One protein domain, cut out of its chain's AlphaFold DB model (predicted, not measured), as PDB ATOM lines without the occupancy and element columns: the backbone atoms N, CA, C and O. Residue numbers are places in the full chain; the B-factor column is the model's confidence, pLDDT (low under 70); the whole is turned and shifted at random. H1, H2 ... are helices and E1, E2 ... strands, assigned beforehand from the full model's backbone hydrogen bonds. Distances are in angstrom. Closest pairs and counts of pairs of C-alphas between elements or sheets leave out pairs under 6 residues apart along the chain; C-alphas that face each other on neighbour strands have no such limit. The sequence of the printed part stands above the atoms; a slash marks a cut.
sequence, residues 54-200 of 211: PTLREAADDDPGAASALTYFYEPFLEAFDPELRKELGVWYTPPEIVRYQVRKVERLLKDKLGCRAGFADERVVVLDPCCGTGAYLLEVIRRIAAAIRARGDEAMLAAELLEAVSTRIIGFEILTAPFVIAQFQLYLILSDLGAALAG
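What this domain is: This is residues 54 to 200 of the 211 residues of the protein "N6_Mtase domain-containing protein" of Candidatus Rokubacteria bacterium GWA2_70_23 (UniProt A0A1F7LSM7). Helix H4 lies in the middle, with H3 crossing it on one side and H5 and H6 packed on the other, while a tiny sheet of two short strands, E1 and E2, sits by residues 136 to 142 of H4. At one end H1 and the short H2 reach away from this body as an arm, and residues 80 to 85 stick out. You have 147 residues here with six named helices and two named strands, in the order H1 H2 H3 E1 H4 H5 E2 H6; the sheet, E1 beside E2, is parallel and the class is mostly helix. The whole is compact, with a radius of gyration of the C-alphas of 15.8 A and spans of 48 by 40 by 31 A.

How they stand to each other: Begin at H1, residues 69 to 81, which is close to but not clearly touching H2, residues 83 to 88: their closest C-alphas, Leu 78 and Arg 86, are 6.7 A apart, and their lines are about perpendicular at 85 degrees. Next look at H3, residues 96 to 113, whose residues 96 to 103 touch the hub, H4, residues 136 to 151; the closest C-alphas, Val 99 and Tyr 137, are 6.0 A apart, at a steep tilt of 53 degrees, the same way. H5, residues 158 to 169, forms a helical hairpin with H4, touching it at a steep tilt of 42 degrees, opposite ways; the closest C-alphas are those of Ile 149 and Leu 158, 6.1 A apart. H6, residues 177 to 200, touches H5 through C-alphas 159 and 194, the closest, 5.7 A apart, at a shallow tilt of 28 degrees, opposite ways. H6 only just touches H4, with 3 pairs of C-alphas within 8 A, the closest those of Leu 139 and Leu 187 at 7.0 A. H4, H5 and H6 make an up and down bundle, each running against the one before. E1, residues 127 to 129, and E2, residues 170 to 172, are parallel neighbours at 10 degrees; N 129 and O 171 are 2.9 A apart, within hydrogen-bond range. E1, H4, H5 and E2 form a strand-helix-strand unit, two parallel strands with helices between, and its crossover is right-handed. Every O i to N i+4 pair is within hydrogen-bond range in H3, H4, H5 and H6, against 8 of 9 in H1 and 1 of 2 in H2.

Where its parts are: Find C-alpha 69 at (172.578, 134.664, 148.304), where H1 begins its 18.0 A. H3 spans 25.3 A from first to last C-alpha, H4 22.7 A and H5 15.7 A. H6, the longest at 34.3 A, ends at C-alpha 200, (195.765, 123.847, 146.618).

The domain as a whole: The two farthest C-alphas, those of Glu 84 and Gly 153, are 49.8 A apart. The printed part has no cut, and the one long link, H3 to E1, has 13 residues. Confidence is under 70 in 34 residues, among them 57 to 73, 85 to 92 and 195 to 200.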
ATOM      1  N   PRO A  54     179.345 134.049 150.205       71.62
ATOM      2  CA  PRO A  54     180.243 135.067 150.731       71.62
ATOM      3  C   PRO A  54     181.706 134.669 150.487       71.62
ATOM      4  O   PRO A  54     182.121 133.569 150.844       71.62
ATOM      5  N   THR A  55     182.487 135.578 149.899       74.88
ATOM      6  CA  THR A  55     183.926 135.393 149.642       74.88
ATOM      7  C   THR A  55     184.753 136.554 150.203       74.88
ATOM      8  O   THR A  55     184.214 137.589 150.607       74.88
ATOM      9  N   LEU A  56     186.082 136.388 150.229       75.38
ATOM     10  CA  LEU A  56     187.037 137.450 150.585       75.38
ATOM     11  C   LEU A  56     187.411 138.376 149.424       75.38
ATOM     12  O   LEU A  56     188.278 139.237 149.601       75.38
ATOM     13  N   ARG A  57     186.851 138.168 148.230       66.25
ATOM     14  CA  ARG A  57     187.053 139.096 147.116       66.25
ATOM     15  C   ARG A  57     186.195 140.326 147.388       66.25
ATOM     16  O   ARG A  57     185.066 140.195 147.859       66.25
ATOM     17  N   GLU A  58     186.749 141.508 147.141       55.34
ATOM     18  CA  GLU A  58     185.927 142.712 147.115       55.34
ATOM     19  C   GLU A  58     184.913 142.531 145.981       55.34
ATOM     20  O   GLU A  58     185.290 142.278 144.835       55.34
ATOM     21  N   ALA A  59     183.630 142.568 146.336       52.81
ATOM     22  CA  ALA A  59     182.555 142.712 145.370       52.81
ATOM     23  C   ALA A  59     182.844 144.005 144.594       52.81
ATOM     24  O   ALA A  59     183.119 145.034 145.218       52.81
ATOM     25  N   ALA A  60     182.842 143.958 143.259       51.28
ATOM     26  CA  ALA A  60     182.859 145.191 142.475       51.28
ATOM     27  C   ALA A  60     181.699 146.086 142.951       51.28
ATOM     28  O   ALA A  60     180.692 145.566 143.428       51.28
ATOM     29  N   ASP A  61     181.811 147.412 142.847       44.06
ATOM     30  CA  ASP A  61     180.749 148.309 143.341       44.06
ATOM     31  C   ASP A  61     179.372 148.035 142.683       44.06
ATOM     32  O   ASP A  61     178.346 148.342 143.289       44.06
ATOM     33  N   ASP A  62     179.360 147.364 141.521       45.41
ATOM     34  CA  ASP A  62     178.177 146.887 140.785       45.41
ATOM     35  C   ASP A  62     177.881 145.376 140.945       45.41
ATOM     36  O   ASP A  62     177.034 144.840 140.231       45.41
ATOM     37  N   ASP A  63     178.580 144.654 141.827       46.78
ATOM     38  CA  ASP A  63     178.360 143.222 142.067       46.78
ATOM     39  C   ASP A  63     177.153 143.010 143.008       46.78
ATOM     40  O   ASP A  63     177.240 143.287 144.213       46.78
ATOM     41  N   PRO A  64     176.024 142.467 142.505       41.50
ATOM     42  CA  PRO A  64     174.833 142.196 143.311       41.50
ATOM     43  C   PRO A  64     175.084 141.167 144.429       41.50
ATOM     44  O   PRO A  64     174.258 141.022 145.327       41.50
ATOM     45  N   GLY A  65     176.217 140.449 144.388       43.41
ATOM     46  CA  GLY A  65     176.638 139.439 145.360       43.41
ATOM     47  C   GLY A  65     177.198 139.983 146.677       43.41
ATOM     48  O   GLY A  65     177.595 139.194 147.540       43.41
ATOM     49  N   ALA A  66     177.224 141.306 146.880       45.22
ATOM     50  CA  ALA A  66     177.617 141.887 148.165       45.22
ATOM     51  C   ALA A  66     176.666 141.484 149.311       45.22
ATOM     52  O   ALA A  66     177.106 141.329 150.456       45.22
ATOM     53  N   ALA A  67     175.390 141.244 148.995       51.16
ATOM     54  CA  ALA A  67     174.523 140.401 149.804       51.16
ATOM     55  C   ALA A  67     174.741 138.948 149.367       51.16
ATOM     56  O   ALA A  67     174.422 138.561 148.245       51.16
ATOM     57  N   SER A  68     175.283 138.129 150.268       62.16
ATOM     58  CA  SER A  68     175.327 136.676 150.089       62.16
ATOM     59  C   SER A  68     173.939 136.179 149.672       62.16
ATOM     60  O   SER A  68     172.939 136.623 150.240       62.16
ATOM     61  N   ALA A  69     173.855 135.240 148.726       65.56
ATOM     62  CA  ALA A  69     172.578 134.664 148.304       65.56
ATOM     63  C   ALA A  69     171.765 134.151 149.509       65.56
ATOM     64  O   ALA A  69     170.544 134.235 149.520       65.56
ATOM     65  N   LEU A  70     172.438 133.719 150.580       66.44
ATOM     66  CA  LEU A  70     171.809 133.334 151.847       66.44
ATOM     67  C   LEU A  70     171.042 134.480 152.501       66.44
ATOM     68  O   LEU A  70     169.966 134.266 153.039       66.44
ATOM     69  N   THR A  71     171.585 135.690 152.445       64.50
ATOM     70  CA  THR A  71     170.932 136.884 152.975       64.50
ATOM     71  C   THR A  71     169.732 137.283 152.119       64.50
ATOM     72  O   THR A  71     168.668 137.557 152.666       64.50
ATOM     73  N   TYR A  72     169.864 137.204 150.791       65.50
ATOM     74  CA  TYR A  72     168.754 137.429 149.860       65.50
ATOM     75  C   TYR A  72     167.616 136.414 150.040       65.50
ATOM     76  O   TYR A  72     166.454 136.791 150.008       65.50
ATOM     77  N   PHE A  73     167.919 135.131 150.263       67.81
ATOM     78  CA  PHE A  73     166.893 134.104 150.499       67.81
ATOM     79  C   PHE A  73     166.267 134.180 151.892       67.81
ATOM     80  O   PHE A  73     165.141 133.721 152.080       67.81
ATOM     81  N   TYR A  74     166.978 134.745 152.867       70.38
ATOM     82  CA  TYR A  74     166.495 134.814 154.238       70.38
ATOM     83  C   TYR A  74     165.378 135.847 154.428       70.38
ATOM     84  O   TYR A  74     164.476 135.616 155.229       70.38
ATOM     85  N   GLU A  75     165.379 136.947 153.672       67.88
ATOM     86  CA  GLU A  75     164.330 137.966 153.779       67.88
ATOM     87  C   GLU A  75     162.940 137.461 153.332       67.88
ATOM     88  O   GLU A  75     162.014 137.521 154.147       67.88
ATOM     89  N   PRO A  76     162.772 136.882 152.125       69.88
ATOM     90  CA  PRO A  76     161.512 136.263 151.722       69.88
ATOM     91  C   PRO A  76     161.115 135.100 152.634       69.88
ATOM     92  O   PRO A  76     159.931 134.871 152.868       69.88
ATOM     93  N   PHE A  77     162.097 134.359 153.165       73.81
ATOM     94  CA  PHE A  77     161.831 133.300 154.135       73.81
ATOM     95  C   PHE A  77     161.214 133.859 155.417       73.81
ATOM     96  O   PHE A  77     160.191 133.344 155.852       73.81
ATOM     97  N   LEU A  78     161.789 134.911 156.004       67.50
ATOM     98  CA  LEU A  78     161.249 135.531 157.214       67.50
ATOM     99  C   LEU A  78     159.860 136.126 156.993       67.50
ATOM    100  O   LEU A  78     158.992 135.979 157.847       67.50
ATOM    101  N   GLU A  79     159.648 136.775 155.848       70.81
ATOM    102  CA  GLU A  79     158.345 137.331 155.483       70.81
ATOM    103  C   GLU A  79     157.266 136.247 155.353       70.81
ATOM    104  O   GLU A  79     156.146 136.438 155.818       70.81
ATOM    105  N   ALA A  80     157.610 135.094 154.769       74.88
ATOM    106  CA  ALA A  80     156.690 133.969 154.622       74.88
ATOM    107  C   ALA A  80     156.534 133.123 155.898       74.88
ATOM    108  O   ALA A  80     155.505 132.469 156.064       74.88
ATOM    109  N   PHE A  81     157.555 133.080 156.759       70.19
ATOM    110  CA  PHE A  81     157.563 132.252 157.963       70.19
ATOM    111  C   PHE A  81     156.690 132.855 159.059       70.19
ATOM    112  O   PHE A  81     155.817 132.158 159.569       70.19
ATOM    113  N   ASP A  82     156.908 134.129 159.403       70.44
ATOM    114  CA  ASP A  82     156.103 134.819 160.412       70.44
ATOM    115  C   ASP A  82     156.251 136.359 160.308       70.44
ATOM    116  O   ASP A  82     157.190 136.952 160.856       70.44
ATOM    117  N   PRO A  83     155.345 137.040 159.579       71.31
ATOM    118  CA  PRO A  83     155.422 138.482 159.356       71.31
ATOM    119  C   PRO A  83     155.096 139.317 160.604       71.31
ATOM    120  O   PRO A  83     155.506 140.482 160.667       71.31
ATOM    121  N   GLU A  84     154.385 138.760 161.591       72.38
ATOM    122  CA  GLU A  84     154.142 139.436 162.872       72.38
ATOM    123  C   GLU A  84     155.385 139.341 163.755       72.38
ATOM    124  O   GLU A  84     155.893 140.372 164.201       72.38
ATOM    125  N   LEU A  85     155.982 138.149 163.861       65.69
ATOM    126  CA  LEU A  85     157.249 137.937 164.558       65.69
ATOM    127  C   LEU A  85     158.391 138.758 163.939       65.69
ATOM    128  O   LEU A  85     159.230 139.281 164.666       65.69
ATOM    129  N   ARG A  86     158.419 138.967 162.611       67.25
ATOM    130  CA  ARG A  86     159.379 139.887 161.961       67.25
ATOM    131  C   ARG A  86     159.275 141.311 162.519       67.25
ATOM    132  O   ARG A  86     160.306 141.951 162.739       67.25
ATOM    133  N   LYS A  87     158.051 141.813 162.720       69.00
ATOM    134  CA  LYS A  87     157.802 143.159 163.260       69.00
ATOM    135  C   LYS A  87     158.111 143.228 164.752       69.00
ATOM    136  O   LYS A  87     158.756 144.184 165.172       69.00
ATOM    137  N   GLU A  88     157.698 142.225 165.521       65.38
ATOM    138  CA  GLU A  88     157.951 142.151 166.965       65.38
ATOM    139  C   GLU A  88     159.441 142.033 167.293       65.38
ATOM    140  O   GLU A  88     159.932 142.697 168.202       65.38
ATOM    141  N   LEU A  89     160.184 141.241 166.516       63.88
ATOM    142  CA  LEU A  89     161.626 141.063 166.686       63.88
ATOM    143  C   LEU A  89     162.459 142.185 166.050       63.88
ATOM    144  O   LEU A  89     163.680 142.187 166.194       63.88
ATOM    145  N   GLY A  90     161.832 143.123 165.329       63.81
ATOM    146  CA  GLY A  90     162.517 144.258 164.707       63.81
ATOM    147  C   GLY A  90     163.612 143.856 163.712       63.81
ATOM    148  O   GLY A  90     164.604 144.570 163.576       63.81
ATOM    149  N   VAL A  91     163.466 142.712 163.033       65.12
ATOM    150  CA  VAL A  91     164.504 142.183 162.138       65.12
ATOM    151  C   VAL A  91     164.458 142.926 160.806       65.12
ATOM    152  O   VAL A  91     163.613 142.659 159.948       65.12
ATOM    153  N   TRP A  92     165.396 143.854 160.629       69.19
ATOM    154  CA  TRP A  92     165.585 144.612 159.396       69.19
ATOM    155  C   TRP A  92     166.957 144.332 158.809       69.19
ATOM    156  O   TRP A  92     167.963 144.316 159.518       69.19
ATOM    157  N   TYR A  93     166.996 144.119 157.497       71.56
ATOM    158  CA  TYR A  93     168.258 143.947 156.807       71.56
ATOM    159  C   TYR A  93     168.916 145.302 156.545       71.56
ATOM    160  O   TYR A  93     168.303 146.202 155.970       71.56
ATOM    161  N   THR A  94     170.180 145.439 156.944       81.19
ATOM    162  CA  THR A  94     170.989 146.606 156.589       81.19
ATOM    163  C   THR A  94     171.494 146.446 155.155       81.19
ATOM    164  O   THR A  94     172.230 145.488 154.895       81.19
ATOM    165  N   PRO A  95     171.177 147.376 154.231       82.62
ATOM    166  CA  PRO A  95     171.648 147.278 152.856       82.62
ATOM    167  C   PRO A  95     173.183 147.189 152.788       82.62
ATOM    168  O   PRO A  95     173.866 147.908 153.535       82.62
ATOM    169  N   PRO A  96     173.754 146.354 151.900       80.75
ATOM    170  CA  PRO A  96     175.198 146.149 151.809       80.75
ATOM    171  C   PRO A  96     175.990 147.449 151.631       80.75
ATOM    172  O   PRO A  96     177.081 147.597 152.180       80.75
ATOM    173  N   GLU A  97     175.438 148.417 150.904       84.81
ATOM    174  CA  GLU A  97     176.034 149.729 150.631       84.81
ATOM    175  C   GLU A  97     176.232 150.514 151.930       84.81
ATOM    176  O   GLU A  97     177.271 151.149 152.129       84.81
ATOM    177  N   ILE A  98     175.254 150.430 152.837       89.44
ATOM    178  CA  ILE A  98     175.293 151.076 154.149       89.44
ATOM    179  C   ILE A  98     176.342 150.408 155.030       89.44
ATOM    180  O   ILE A  98     177.160 151.111 155.630       89.44
ATOM    181  N   VAL A  99     176.379 149.073 155.055       90.44
ATOM    182  CA  VAL A  99     177.397 148.313 155.796       90.44
ATOM    183  C   VAL A  99     178.800 148.688 155.307       90.44
ATOM    184  O   VAL A  99     179.631 149.124 156.107       90.44
ATOM    185  N   ARG A 100     179.049 148.624 153.988       90.19
ATOM    186  CA  ARG A 100     180.335 148.997 153.370       90.19
ATOM    187  C   ARG A 100     180.728 150.430 153.710       90.19
ATOM    188  O   ARG A 100     181.867 150.691 154.098       90.19
ATOM    189  N   TYR A 101     179.798 151.377 153.574       94.06
ATOM    190  CA  TYR A 101     180.053 152.778 153.897       94.06
ATOM    191  C   TYR A 101     180.473 152.956 155.359       94.06
ATOM    192  O   TYR A 101     181.498 153.586 155.632       94.06
ATOM    193  N   GLN A 102     179.710 152.395 156.299       96.44
ATOM    194  CA  GLN A 102     179.967 152.559 157.726       96.44
ATOM    195  C   GLN A 102     181.286 151.904 158.144       96.44
ATOM    196  O   GLN A 102     182.094 152.552 158.809       96.44
ATOM    197  N   VAL A 103     181.558 150.677 157.690       96.44
ATOM    198  CA  VAL A 103     182.812 149.974 157.994       96.44
ATOM    199  C   VAL A 103     184.015 150.738 157.436       96.44
ATOM    200  O   VAL A 103     184.960 151.009 158.177       96.44
ATOM    201  N   ARG A 104     183.978 151.189 156.174       95.62
ATOM    202  CA  ARG A 104     185.073 151.993 155.590       95.62
ATOM    203  C   ARG A 104     185.272 153.324 156.309       95.62
ATOM    204  O   ARG A 104     186.407 153.767 156.491       95.62
ATOM    205  N   LYS A 105     184.187 153.969 156.744       97.56
ATOM    206  CA  LYS A 105     184.259 155.209 157.524       97.56
ATOM    207  C   LYS A 105     184.950 154.982 158.867       97.56
ATOM    208  O   LYS A 105     185.820 155.769 159.230       97.56
ATOM    209  N   VAL A 106     184.608 153.905 159.575       97.94
ATOM    210  CA  VAL A 106     185.274 153.524 160.831       97.94
ATOM    211  C   VAL A 106     186.745 153.199 160.587       97.94
ATOM    212  O   VAL A 106     187.599 153.701 161.310       97.94
ATOM    213  N   GLU A 107     187.072 152.453 159.532       97.38
ATOM    214  CA  GLU A 107     188.465 152.149 159.186       97.38
ATOM    215  C   GLU A 107     189.300 153.417 158.961       97.38
ATOM    216  O   GLU A 107     190.439 153.514 159.421       97.38
ATOM    217  N   ARG A 108     188.729 154.416 158.284       97.38
ATOM    218  CA  ARG A 108     189.383 155.712 158.102       97.38
ATOM    219  C   ARG A 108     189.630 156.412 159.437       97.38
ATOM    220  O   ARG A 108     190.713 156.947 159.640       97.38
ATOM    221  N   LEU A 109     188.672 156.384 160.364       98.00
ATOM    222  CA  LEU A 109     188.853 156.959 161.703       98.00
ATOM    223  C   LEU A 109     189.936 156.224 162.507       98.00
ATOM    224  O   LEU A 109     190.742 156.882 163.169       98.00
ATOM    225  N   LEU A 110     190.008 154.892 162.405       98.06
ATOM    226  CA  LEU A 110     191.079 154.094 163.012       98.06
ATOM    227  C   LEU A 110     192.460 154.583 162.544       98.06
ATOM    228  O   LEU A 110     193.348 154.815 163.366       98.06
ATOM    229  N   LYS A 111     192.616 154.809 161.233       96.62
ATOM    230  CA  LYS A 111     193.871 155.270 160.621       96.62
ATOM    231  C   LYS A 111     194.189 156.730 160.948       96.62
ATOM    232  O   LYS A 111     195.285 157.021 161.421       96.62
ATOM    233  N   ASP A 112     193.230 157.627 160.733       97.44
ATOM    234  CA  ASP A 112     193.445 159.079 160.759       97.44
ATOM    235  C   ASP A 112     193.439 159.662 162.180       97.44
ATOM    236  O   ASP A 112     194.074 160.688 162.429       97.44
ATOM    237  N   LYS A 113     192.677 159.066 163.108       97.19
ATOM    238  CA  LYS A 113     192.416 159.639 164.443       97.19
ATOM    239  C   LYS A 113     192.942 158.796 165.595       97.19
ATOM    240  O   LYS A 113     193.310 159.366 166.616       97.19
ATOM    241  N   LEU A 114     192.986 157.473 165.444       96.25
ATOM    242  CA  LEU A 114     193.363 156.555 166.527       96.25
ATOM    243  C   LEU A 114     194.777 155.974 166.368       96.25
ATOM    244  O   LEU A 114     195.236 155.213 167.216       96.25
ATOM    245  N   GLY A 115     195.495 156.341 165.301       95.50
ATOM    246  CA  GLY A 115     196.870 155.892 165.068       95.50
ATOM    247  C   GLY A 115     196.989 154.399 164.739       95.50
ATOM    248  O   GLY A 115     198.083 153.834 164.813       95.50
ATOM    249  N   CYS A 116     195.887 153.746 164.368       96.38
ATOM    250  CA  CYS A 116     195.854 152.363 163.906       96.38
ATOM    251  C   CYS A 116     196.074 152.338 162.392       96.38
ATOM    252  O   CYS A 116     195.128 152.245 161.610       96.38
ATOM    253  N   ARG A 117     197.337 152.465 161.957       93.81
ATOM    254  CA  ARG A 117     197.702 152.590 160.528       93.81
ATOM    255  C   ARG A 117     197.221 151.409 159.680       93.81
ATOM    256  O   ARG A 117     196.874 151.597 158.516       93.81
ATOM    257  N   ALA A 118     197.151 150.214 160.267       93.31
ATOM    258  CA  ALA A 118     196.639 149.014 159.609       93.31
ATOM    259  C   ALA A 118     195.095 148.916 159.605       93.31
ATOM    260  O   ALA A 118     194.544 147.937 159.106       93.31
ATOM    261  N   GLY A 119     194.372 149.919 160.122       96.38
ATOM    262  CA  GLY A 119     192.912 149.890 160.223       96.38
ATOM    263  C   GLY A 119     192.436 148.723 161.088       96.38
ATOM    264  O   GLY A 119     192.982 148.484 162.160       96.38
ATOM    265  N   PHE A 120     191.449 147.964 160.607       97.06
ATOM    266  CA  PHE A 120     190.939 146.773 161.307       97.06
ATOM    267  C   PHE A 120     191.961 145.630 161.439       97.06
ATOM    268  O   PHE A 120     191.799 144.751 162.290       97.06
ATOM    269  N   ALA A 121     193.009 145.624 160.607       94.88
ATOM    270  CA  ALA A 121     194.088 144.642 160.692       94.88
ATOM    271  C   ALA A 121     195.132 144.982 161.771       94.88
ATOM    272  O   ALA A 121     196.076 144.219 161.942       94.88
ATOM    273  N   ASP A 122     194.997 146.108 162.479       95.44
ATOM    274  CA  ASP A 122     195.835 146.435 163.636       95.44
ATOM    275  C   ASP A 122     195.445 145.540 164.827       95.44
ATOM    276  O   ASP A 122     194.267 145.439 165.175       95.44
ATOM    277  N   GLU A 123     196.424 144.890 165.460       94.50
ATOM    278  CA  GLU A 123     196.209 143.938 166.565       94.50
ATOM    279  C   GLU A 123     195.536 144.575 167.788       94.50
ATOM    280  O   GLU A 123     194.879 143.888 168.567       94.50
ATOM    281  N   ARG A 124     195.640 145.901 167.940       95.25
ATOM    282  CA  ARG A 124     195.005 146.647 169.036       95.25
ATOM    283  C   ARG A 124     193.503 146.851 168.833       95.25
ATOM    284  O   ARG A 124     192.827 147.302 169.756       95.25
ATOM    285  N   VAL A 125     192.975 146.588 167.637       97.44
ATOM    286  CA  VAL A 125     191.569 146.846 167.298       97.44
ATOM    287  C   VAL A 125     190.732 145.605 167.578       97.44
ATOM    288  O   VAL A 125     190.865 144.592 166.898       97.44
ATOM    289  N   VAL A 126     189.819 145.703 168.540       97.81
ATOM    290  CA  VAL A 126     188.794 144.686 168.811       97.81
ATOM    291  C   VAL A 126     187.459 145.184 168.265       97.81
ATOM    292  O   VAL A 126     187.093 146.341 168.473       97.81
ATOM    293  N   VAL A 127     186.741 144.321 167.549       97.81
ATOM    294  CA  VAL A 127     185.435 144.621 166.955       97.81
ATOM    295  C   VAL A 127     184.360 143.844 167.694       97.81
ATOM    296  O   VAL A 127     184.428 142.622 167.800       97.81
ATOM    297  N   LEU A 128     183.360 144.574 168.177       97.56
ATOM    298  CA  LEU A 128     182.192 144.041 168.862       97.56
ATOM    299  C   LEU A 128     180.930 144.485 168.122       97.56
ATOM    300  O   LEU A 128     180.694 145.684 167.976       97.56
ATOM    301  N   ASP A 129     180.120 143.520 167.708       96.00
ATOM    302  CA  ASP A 129     178.782 143.730 167.164       96.00
ATOM    303  C   ASP A 129     177.743 143.078 168.099       96.00
ATOM    304  O   ASP A 129     177.659 141.848 168.154       96.00
ATOM    305  N   PRO A 130     176.991 143.860 168.895       94.88
ATOM    306  CA  PRO A 130     176.053 143.323 169.881       94.88
ATOM    307  C   PRO A 130     174.765 142.751 169.265       94.88
ATOM    308  O   PRO A 130     174.002 142.100 169.979       94.88
ATOM    309  N   CYS A 131     174.503 143.009 167.982       89.88
ATOM    310  CA  CYS A 131     173.308 142.570 167.264       89.88
ATOM    311  C   CYS A 131     173.664 142.250 165.809       89.88
ATOM    312  O   CYS A 131     173.210 142.894 164.862       89.88
ATOM    313  N   CYS A 132     174.520 141.244 165.638       89.62
ATOM    314  CA  CYS A 132     175.176 141.003 164.365       89.62
ATOM    315  C   CYS A 132     174.243 140.472 163.274       89.62
ATOM    316  O   CYS A 132     174.620 140.492 162.096       89.62
ATOM    317  N   GLY A 133     173.034 140.015 163.617       87.31
ATOM    318  CA  GLY A 133     172.085 139.464 162.665       87.31
ATOM    319  C   GLY A 133     172.721 138.326 161.879       87.31
ATOM    320  O   GLY A 133     173.305 137.400 162.435       87.31
ATOM    321  N   THR A 134     172.641 138.401 160.552       85.12
ATOM    322  CA  THR A 134     173.288 137.441 159.642       85.12
ATOM    323  C   THR A 134     174.800 137.673 159.476       85.12
ATOM    324  O   THR A 134     175.444 137.036 158.641       85.12
ATOM    325  N   GLY A 135     175.394 138.572 160.265       89.25
ATOM    326  CA  GLY A 135     176.828 138.836 160.348       89.25
ATOM    327  C   GLY A 135     177.354 139.883 159.364       89.25
ATOM    328  O   GLY A 135     178.558 139.929 159.135       89.25
ATOM    329  N   ALA A 136     176.497 140.711 158.756       88.00
ATOM    330  CA  ALA A 136     176.886 141.594 157.649       88.00
ATOM    331  C   ALA A 136     178.093 142.501 157.973       88.00
ATOM    332  O   ALA A 136     179.050 142.549 157.196       88.00
ATOM    333  N   TYR A 137     178.088 143.166 159.134       92.44
ATOM    334  CA  TYR A 137     179.194 144.027 159.571       92.44
ATOM    335  C   TYR A 137     180.469 143.244 159.868       92.44
ATOM    336  O   TYR A 137     181.545 143.639 159.422       92.44
ATOM    337  N   LEU A 138     180.352 142.117 160.573       93.50
ATOM    338  CA  LEU A 138     181.492 141.259 160.898       93.50
ATOM    339  C   LEU A 138     182.179 140.757 159.627       93.50
ATOM    340  O   LEU A 138     183.400 140.827 159.511       93.50
ATOM    341  N   LEU A 139     181.401 140.309 158.641       90.50
ATOM    342  CA  LEU A 139     181.938 139.840 157.365       90.50
ATOM    343  C   LEU A 139     182.638 140.946 156.583       90.50
ATOM    344  O   LEU A 139     183.684 140.707 155.980       90.50
ATOM    345  N   GLU A 140     182.080 142.153 156.600       91.69
ATOM    346  CA  GLU A 140     182.700 143.289 155.932       91.69
ATOM    347  C   GLU A 140     184.007 143.701 156.619       91.69
ATOM    348  O   GLU A 140     185.014 143.913 155.947       91.69
ATOM    349  N   VAL A 141     184.053 143.712 157.953       95.06
ATOM    350  CA  VAL A 141     185.294 143.919 158.715       95.06
ATOM    351  C   VAL A 141     186.341 142.861 158.358       95.06
ATOM    352  O   VAL A 141     187.487 143.209 158.078       95.06
ATOM    353  N   ILE A 142     185.960 141.584 158.298       92.69
ATOM    354  CA  ILE A 142     186.853 140.481 157.909       92.69
ATOM    355  C   ILE A 142     187.413 140.699 156.499       92.69
ATOM    356  O   ILE A 142     188.613 140.516 156.284       92.69
ATOM    357  N   ARG A 143     186.589 141.163 155.549       90.94
ATOM    358  CA  ARG A 143     187.051 141.554 154.209       90.94
ATOM    359  C   ARG A 143     188.065 142.696 154.255       90.94
ATOM    360  O   ARG A 143     189.087 142.604 153.577       90.94
ATOM    361  N   ARG A 144     187.843 143.728 155.077       92.94
ATOM    362  CA  ARG A 144     188.814 144.825 155.258       92.94
ATOM    363  C   ARG A 144     190.140 144.334 155.832       92.94
ATOM    364  O   ARG A 144     191.190 144.773 155.367       92.94
ATOM    365  N   ILE A 145     190.114 143.408 156.795       93.50
ATOM    366  CA  ILE A 145     191.338 142.815 157.356       93.50
ATOM    367  C   ILE A 145     192.078 142.019 156.280       93.50
ATOM    368  O   ILE A 145     193.268 142.245 156.071       93.50
ATOM    369  N   ALA A 146     191.375 141.160 155.539       90.88
ATOM    370  CA  ALA A 146     191.963 140.402 154.439       90.88
ATOM    371  C   ALA A 146     192.586 141.321 153.374       90.88
ATOM    372  O   ALA A 146     193.722 141.101 152.962       90.88
ATOM    373  N   ALA A 147     191.887 142.383 152.961       89.94
ATOM    374  CA  ALA A 147     192.398 143.364 152.003       89.94
ATOM    375  C   ALA A 147     193.663 144.074 152.516       89.94
ATOM    376  O   ALA A 147     194.625 144.241 151.767       89.94
ATOM    377  N   ALA A 148     193.695 144.444 153.800       91.06
ATOM    378  CA  ALA A 148     194.865 145.058 154.417       91.06
ATOM    379  C   ALA A 148     196.068 144.101 154.482       91.06
ATOM    380  O   ALA A 148     197.184 144.536 154.212       91.06
ATOM    381  N   ILE A 149     195.856 142.813 154.785       89.81
ATOM    382  CA  ILE A 149     196.923 141.796 154.766       89.81
ATOM    383  C   ILE A 149     197.475 141.629 153.342       89.81
ATOM    384  O   ILE A 149     198.686 141.702 153.138       89.81
ATOM    385  N   ARG A 150     196.599 141.504 152.334       87.44
ATOM    386  CA  ARG A 150     197.015 141.397 150.924       87.44
ATOM    387  C   ARG A 150     197.816 142.605 150.452       87.44
ATOM    388  O   ARG A 150     198.816 142.444 149.761       87.44
ATOM    389  N   ALA A 151     197.424 143.811 150.862       88.56
ATOM    390  CA  ALA A 151     198.138 145.039 150.517       88.56
ATOM    391  C   ALA A 151     199.574 145.095 151.082       88.56
ATOM    392  O   ALA A 151     200.395 145.842 150.554       88.56
ATOM    393  N   ARG A 152     199.896 144.305 152.119       87.25
ATOM    394  CA  ARG A 152     201.270 144.148 152.633       87.25
ATOM    395  C   ARG A 152     202.127 143.190 151.796       87.25
ATOM    396  O   ARG A 152     203.340 143.183 151.964       87.25
ATOM    397  N   GLY A 153     201.519 142.418 150.893       79.88
ATOM    398  CA  GLY A 153     202.192 141.387 150.096       79.88
ATOM    399  C   GLY A 153     202.244 140.003 150.754       79.88
ATOM    400  O   GLY A 153     202.877 139.101 150.209       79.88
ATOM    401  N   ASP A 154     201.560 139.805 151.885       75.50
ATOM    402  CA  ASP A 154     201.625 138.584 152.703       75.50
ATOM    403  C   ASP A 154     200.547 137.540 152.338       75.50
ATOM    404  O   ASP A 154     199.811 137.025 153.181       75.50
ATOM    405  N   GLU A 155     200.435 137.179 151.054       77.38
ATOM    406  CA  GLU A 155     199.427 136.194 150.604       77.38
ATOM    407  C   GLU A 155     199.649 134.809 151.248       77.38
ATOM    408  O   GLU A 155     198.699 134.073 151.509       77.38
ATOM    409  N   ALA A 156     200.905 134.467 151.563       79.44
ATOM    410  CA  ALA A 156     201.260 133.211 152.227       79.44
ATOM    411  C   ALA A 156     200.765 133.136 153.683       79.44
ATOM    412  O   ALA A 156     200.467 132.042 154.166       79.44
ATOM    413  N   MET A 157     200.662 134.282 154.365       81.38
ATOM    414  CA  MET A 157     200.256 134.381 155.772       81.38
ATOM    415  C   MET A 157     198.786 134.782 155.942       81.38
ATOM    416  O   MET A 157     198.240 134.613 157.032       81.38
ATOM    417  N   LEU A 158     198.115 135.215 154.865       86.44
ATOM    418  CA  LEU A 158     196.725 135.683 154.858       86.44
ATOM    419  C   LEU A 158     195.780 134.811 155.684       86.44
ATOM    420  O   LEU A 158     195.032 135.314 156.515       86.44
ATOM    421  N   ALA A 159     195.796 133.503 155.446       85.81
ATOM    422  CA  ALA A 159     194.879 132.590 156.109       85.81
ATOM    423  C   ALA A 159     195.169 132.440 157.611       85.81
ATOM    424  O   ALA A 159     194.227 132.374 158.396       85.81
ATOM    425  N   ALA A 160     196.444 132.403 158.011       87.00
ATOM    426  CA  ALA A 160     196.829 132.284 159.415       87.00
ATOM    427  C   ALA A 160     196.519 133.579 160.181       87.00
ATOM    428  O   ALA A 160     195.857 133.535 161.215       87.00
ATOM    429  N   GLU A 161     196.915 134.732 159.635       88.94
ATOM    430  CA  GLU A 161     196.658 136.038 160.248       88.94
ATOM    431  C   GLU A 161     195.165 136.367 160.316       88.94
ATOM    432  O   GLU A 161     194.692 136.886 161.329       88.94
ATOM    433  N   LEU A 162     194.396 136.056 159.264       90.38
ATOM    434  CA  LEU A 162     192.957 136.297 159.285       90.38
ATOM    435  C   LEU A 162     192.250 135.376 160.281       90.38
ATOM    436  O   LEU A 162     191.352 135.835 160.983       90.38
ATOM    437  N   LEU A 163     192.649 134.102 160.364       89.94
ATOM    438  CA  LEU A 163     192.086 133.168 161.339       89.94
ATOM    439  C   LEU A 163     192.351 133.638 162.771       89.94
ATOM    440  O   LEU A 163     191.430 133.624 163.589       89.94
ATOM    441  N   GLU A 164     193.568 134.093 163.058       90.69
ATOM    442  CA  GLU A 164     193.929 134.636 164.367       90.69
ATOM    443  C   GLU A 164     193.098 135.881 164.696       90.69
ATOM    444  O   GLU A 164     192.466 135.952 165.751       90.69
ATOM    445  N   ALA A 165     193.008 136.831 163.759       92.19
ATOM    446  CA  ALA A 165     192.202 138.039 163.909       92.19
ATOM    447  C   ALA A 165     190.726 137.727 164.196       92.19
ATOM    448  O   ALA A 165     190.141 138.292 165.120       92.19
ATOM    449  N   VAL A 166     190.130 136.817 163.421       91.62
ATOM    450  CA  VAL A 166     188.734 136.391 163.584       91.62
ATOM    451  C   VAL A 166     188.518 135.726 164.939       91.62
ATOM    452  O   VAL A 166     187.527 136.020 165.599       91.62
ATOM    453  N   SER A 167     189.437 134.860 165.363       90.50
ATOM    454  CA  SER A 167     189.269 134.051 166.576       90.50
ATOM    455  C   SER A 167     189.459 134.845 167.868       90.50
ATOM    456  O   SER A 167     188.925 134.453 168.902       90.50
ATOM    457  N   THR A 168     190.214 135.946 167.825       94.00
ATOM    458  CA  THR A 168     190.614 136.689 169.034       94.00
ATOM    459  C   THR A 168     190.014 138.087 169.138       94.00
ATOM    460  O   THR A 168     189.875 138.600 170.248       94.00
ATOM    461  N   ARG A 169     189.648 138.725 168.016       96.81
ATOM    462  CA  ARG A 169     189.271 140.152 167.990       96.81
ATOM    463  C   ARG A 169     187.906 140.450 167.386       96.81
ATOM    464  O   ARG A 169     187.470 141.594 167.488       96.81
ATOM    465  N   ILE A 170     187.243 139.486 166.746       96.19
ATOM    466  CA  ILE A 170     185.946 139.700 166.092       96.19
ATOM    467  C   ILE A 170     184.850 139.010 166.900       96.19
ATOM    468  O   ILE A 170     184.777 137.786 166.950       96.19
ATOM    469  N   ILE A 171     183.995 139.806 167.536       96.25
ATOM    470  CA  ILE A 171     182.991 139.333 168.490       96.25
ATOM    471  C   ILE A 171     181.607 139.770 168.011       96.25
ATOM    472  O   ILE A 171     181.372 140.950 167.762       96.25
ATOM    473  N   GLY A 172     180.692 138.810 167.892       94.81
ATOM    474  CA  GLY A 172     179.313 139.032 167.470       94.81
ATOM    475  C   GLY A 172     178.320 138.376 168.416       94.81
ATOM    476  O   GLY A 172     178.492 137.205 168.755       94.81
ATOM    477  N   PHE A 173     177.273 139.102 168.792       94.12
ATOM    478  CA  PHE A 173     176.134 138.580 169.540       94.12
ATOM    479  C   PHE A 173     174.868 138.678 168.698       94.12
ATOM    480  O   PHE A 173     174.658 139.654 167.985       94.12
ATOM    481  N   GLU A 174     174.021 137.660 168.797       90.06
ATOM    482  CA  GLU A 174     172.708 137.639 168.169       90.06
ATOM    483  C   GLU A 174     171.770 136.814 169.049       90.06
ATOM    484  O   GLU A 174     172.134 135.729 169.508       90.06
ATOM    485  N   ILE A 175     170.582 137.352 169.322       86.88
ATOM    486  CA  ILE A 175     169.589 136.715 170.190       86.88
ATOM    487  C   ILE A 175     168.784 135.659 169.434       86.88
ATOM    488  O   ILE A 175     168.355 134.659 170.009       86.88
ATOM    489  N   LEU A 176     168.597 135.851 168.130       82.38
ATOM    490  CA  LEU A 176     167.795 134.975 167.295       82.38
ATOM    491  C   LEU A 176     168.635 133.831 166.725       82.38
ATOM    492  O   LEU A 176     169.645 134.029 166.054       82.38
ATOM    493  N   THR A 177     168.158 132.600 166.908       83.69
ATOM    494  CA  THR A 177     168.873 131.392 166.471       83.69
ATOM    495  C   THR A 177     169.096 131.346 164.958       83.69
ATOM    496  O   THR A 177     170.171 130.964 164.504       83.69
ATOM    497  N   ALA A 178     168.101 131.735 164.159       79.81
ATOM    498  CA  ALA A 178     168.190 131.665 162.703       79.81
ATOM    499  C   ALA A 178     169.267 132.597 162.098       79.81
ATOM    500  O   ALA A 178     170.151 132.084 161.402       79.81
ATOM    501  N   PRO A 179     169.282 133.920 162.364       81.69
ATOM    502  CA  PRO A 179     170.337 134.788 161.846       81.69
ATOM    503  C   PRO A 179     171.706 134.465 162.463       81.69
ATOM    504  O   PRO A 179     172.694 134.484 161.733       81.69
ATOM    505  N   PHE A 180     171.763 134.033 163.731       85.94
ATOM    506  CA  PHE A 180     172.989 133.524 164.354       85.94
ATOM    507  C   PHE A 180     173.604 132.356 163.562       85.94
ATOM    508  O   PHE A 180     174.789 132.383 163.220       85.94
ATOM    509  N   VAL A 181     172.800 131.345 163.213       83.81
ATOM    510  CA  VAL A 181     173.261 130.194 162.419       83.81
ATOM    511  C   VAL A 181     173.730 130.638 161.033       83.81
ATOM    512  O   VAL A 181     174.746 130.141 160.543       83.81
ATOM    513  N   ILE A 182     173.042 131.597 160.407       83.06
ATOM    514  CA  ILE A 182     173.460 132.158 159.116       83.06
ATOM    515  C   ILE A 182     174.804 132.876 159.253       83.06
ATOM    516  O   ILE A 182     175.693 132.624 158.442       83.06
ATOM    517  N   ALA A 183     174.999 133.710 160.274       86.31
ATOM    518  CA  ALA A 183     176.264 134.402 160.511       86.31
ATOM    519  C   ALA A 183     177.431 133.413 160.649       86.31
ATOM    520  O   ALA A 183     178.447 133.547 159.959       86.31
ATOM    521  N   GLN A 184     177.259 132.367 161.464       85.50
ATOM    522  CA  GLN A 184     178.258 131.307 161.624       85.50
ATOM    523  C   GLN A 184     178.530 130.562 160.316       85.50
ATOM    524  O   GLN A 184     179.683 130.293 159.978       85.50
ATOM    525  N   PHE A 185     177.482 130.246 159.556       83.69
ATOM    526  CA  PHE A 185     177.611 129.562 158.278       83.69
ATOM    527  C   PHE A 185     178.377 130.405 157.250       83.69
ATOM    528  O   PHE A 185     179.281 129.900 156.588       83.69
ATOM    529  N   GLN A 186     178.080 131.703 157.156       84.94
ATOM    530  CA  GLN A 186     178.782 132.617 156.255       84.94
ATOM    531  C   GLN A 186     180.257 132.779 156.641       84.94
ATOM    532  O   GLN A 186     181.123 132.746 155.764       84.94
ATOM    533  N   LEU A 187     180.555 132.883 157.939       84.25
ATOM    534  CA  LEU A 187     181.927 132.914 158.438       84.25
ATOM    535  C   LEU A 187     182.683 131.628 158.084       84.25
ATOM    536  O   LEU A 187     183.810 131.675 157.591       84.25
ATOM    537  N   TYR A 188     182.040 130.475 158.274       82.00
ATOM    538  CA  TYR A 188     182.619 129.179 157.941       82.00
ATOM    539  C   TYR A 188     182.967 129.060 156.453       82.00
ATOM    540  O   TYR A 188     184.036 128.553 156.109       82.00
ATOM    541  N   LEU A 189     182.079 129.517 155.567       80.00
ATOM    542  CA  LEU A 189     182.305 129.491 154.119       80.00
ATOM    543  C   LEU A 189     183.534 130.317 153.730       80.00
ATOM    544  O   LEU A 189     184.382 129.824 152.987       80.00
ATOM    545  N   ILE A 190     183.675 131.516 154.299       80.75
ATOM    546  CA  ILE A 190     184.834 132.390 154.081       80.75
ATOM    547  C   ILE A 190     186.137 131.732 154.558       80.75
ATOM    548  O   ILE A 190     187.128 131.716 153.827       80.75
ATOM    549  N   LEU A 191     186.148 131.166 155.767       78.62
ATOM    550  CA  LEU A 191     187.341 130.518 156.325       78.62
ATOM    551  C   LEU A 191     187.696 129.218 155.587       78.62
ATOM    552  O   LEU A 191     188.869 128.882 155.428       78.62
ATOM    553  N   SER A 192     186.697 128.489 155.094       76.06
ATOM    554  CA  SER A 192     186.911 127.271 154.309       76.06
ATOM    555  C   SER A 192     187.492 127.550 152.933       76.06
ATOM    556  O   SER A 192     188.297 126.754 152.449       76.06
ATOM    557  N   ASP A 193     187.099 128.656 152.302       73.00
ATOM    558  CA  ASP A 193     187.669 129.097 151.028       73.00
ATOM    559  C   ASP A 193     189.169 129.402 151.181       73.00
ATOM    560  O   ASP A 193     189.991 128.912 150.407       73.00
ATOM    561  N   LEU A 194     189.552 130.074 152.275       70.88
ATOM    562  CA  LEU A 194     190.958 130.267 152.655       70.88
ATOM    563  C   LEU A 194     191.705 128.945 152.862       70.88
ATOM    564  O   LEU A 194     192.802 128.758 152.335       70.88
ATOM    565  N   GLY A 195     191.118 128.011 153.615       67.62
ATOM    566  CA  GLY A 195     191.718 126.697 153.855       67.62
ATOM    567  C   GLY A 195     191.884 125.873 152.572       67.62
ATOM    568  O   GLY A 195     192.898 125.199 152.389       67.62
ATOM    569  N   ALA A 196     190.924 125.952 151.648       57.16
ATOM    570  CA  ALA A 196     190.997 125.287 150.351       57.16
ATOM    571  C   ALA A 196     192.079 125.900 149.444       57.16
ATOM    572  O   ALA A 196     192.803 125.153 148.781       57.16
ATOM    573  N   ALA A 197     192.241 127.225 149.459       52.97
ATOM    574  CA  ALA A 197     193.314 127.918 148.745       52.97
ATOM    575  C   ALA A 197     194.711 127.525 149.270       52.97
ATOM    576  O   ALA A 197     195.624 127.279 148.480       52.97
ATOM    577  N   LEU A 198     194.867 127.365 150.591       47.19
ATOM    578  CA  LEU A 198     196.097 126.856 151.214       47.19
ATOM    579  C   LEU A 198     196.389 125.381 150.883       47.19
ATOM    580  O   LEU A 198     197.548 124.991 150.751       47.19
ATOM    581  N   ALA A 199     195.360 124.539 150.766       45.03
ATOM    582  CA  ALA A 199     195.529 123.129 150.406       45.03
ATOM    583  C   ALA A 199     195.917 122.956 148.926       45.03
ATOM    584  O   ALA A 199     196.707 122.071 148.598       45.03
ATOM    585  N   GLY A 200     195.416 123.826 148.042       37.91
ATOM    586  CA  GLY A 200     195.765 123.847 146.618       37.91
ATOM    587  C   GLY A 200     197.205 124.289 146.321       37.91
ATOM    588  O   GLY A 200     197.741 123.923 145.277       37.91
TER     589      GLY A 200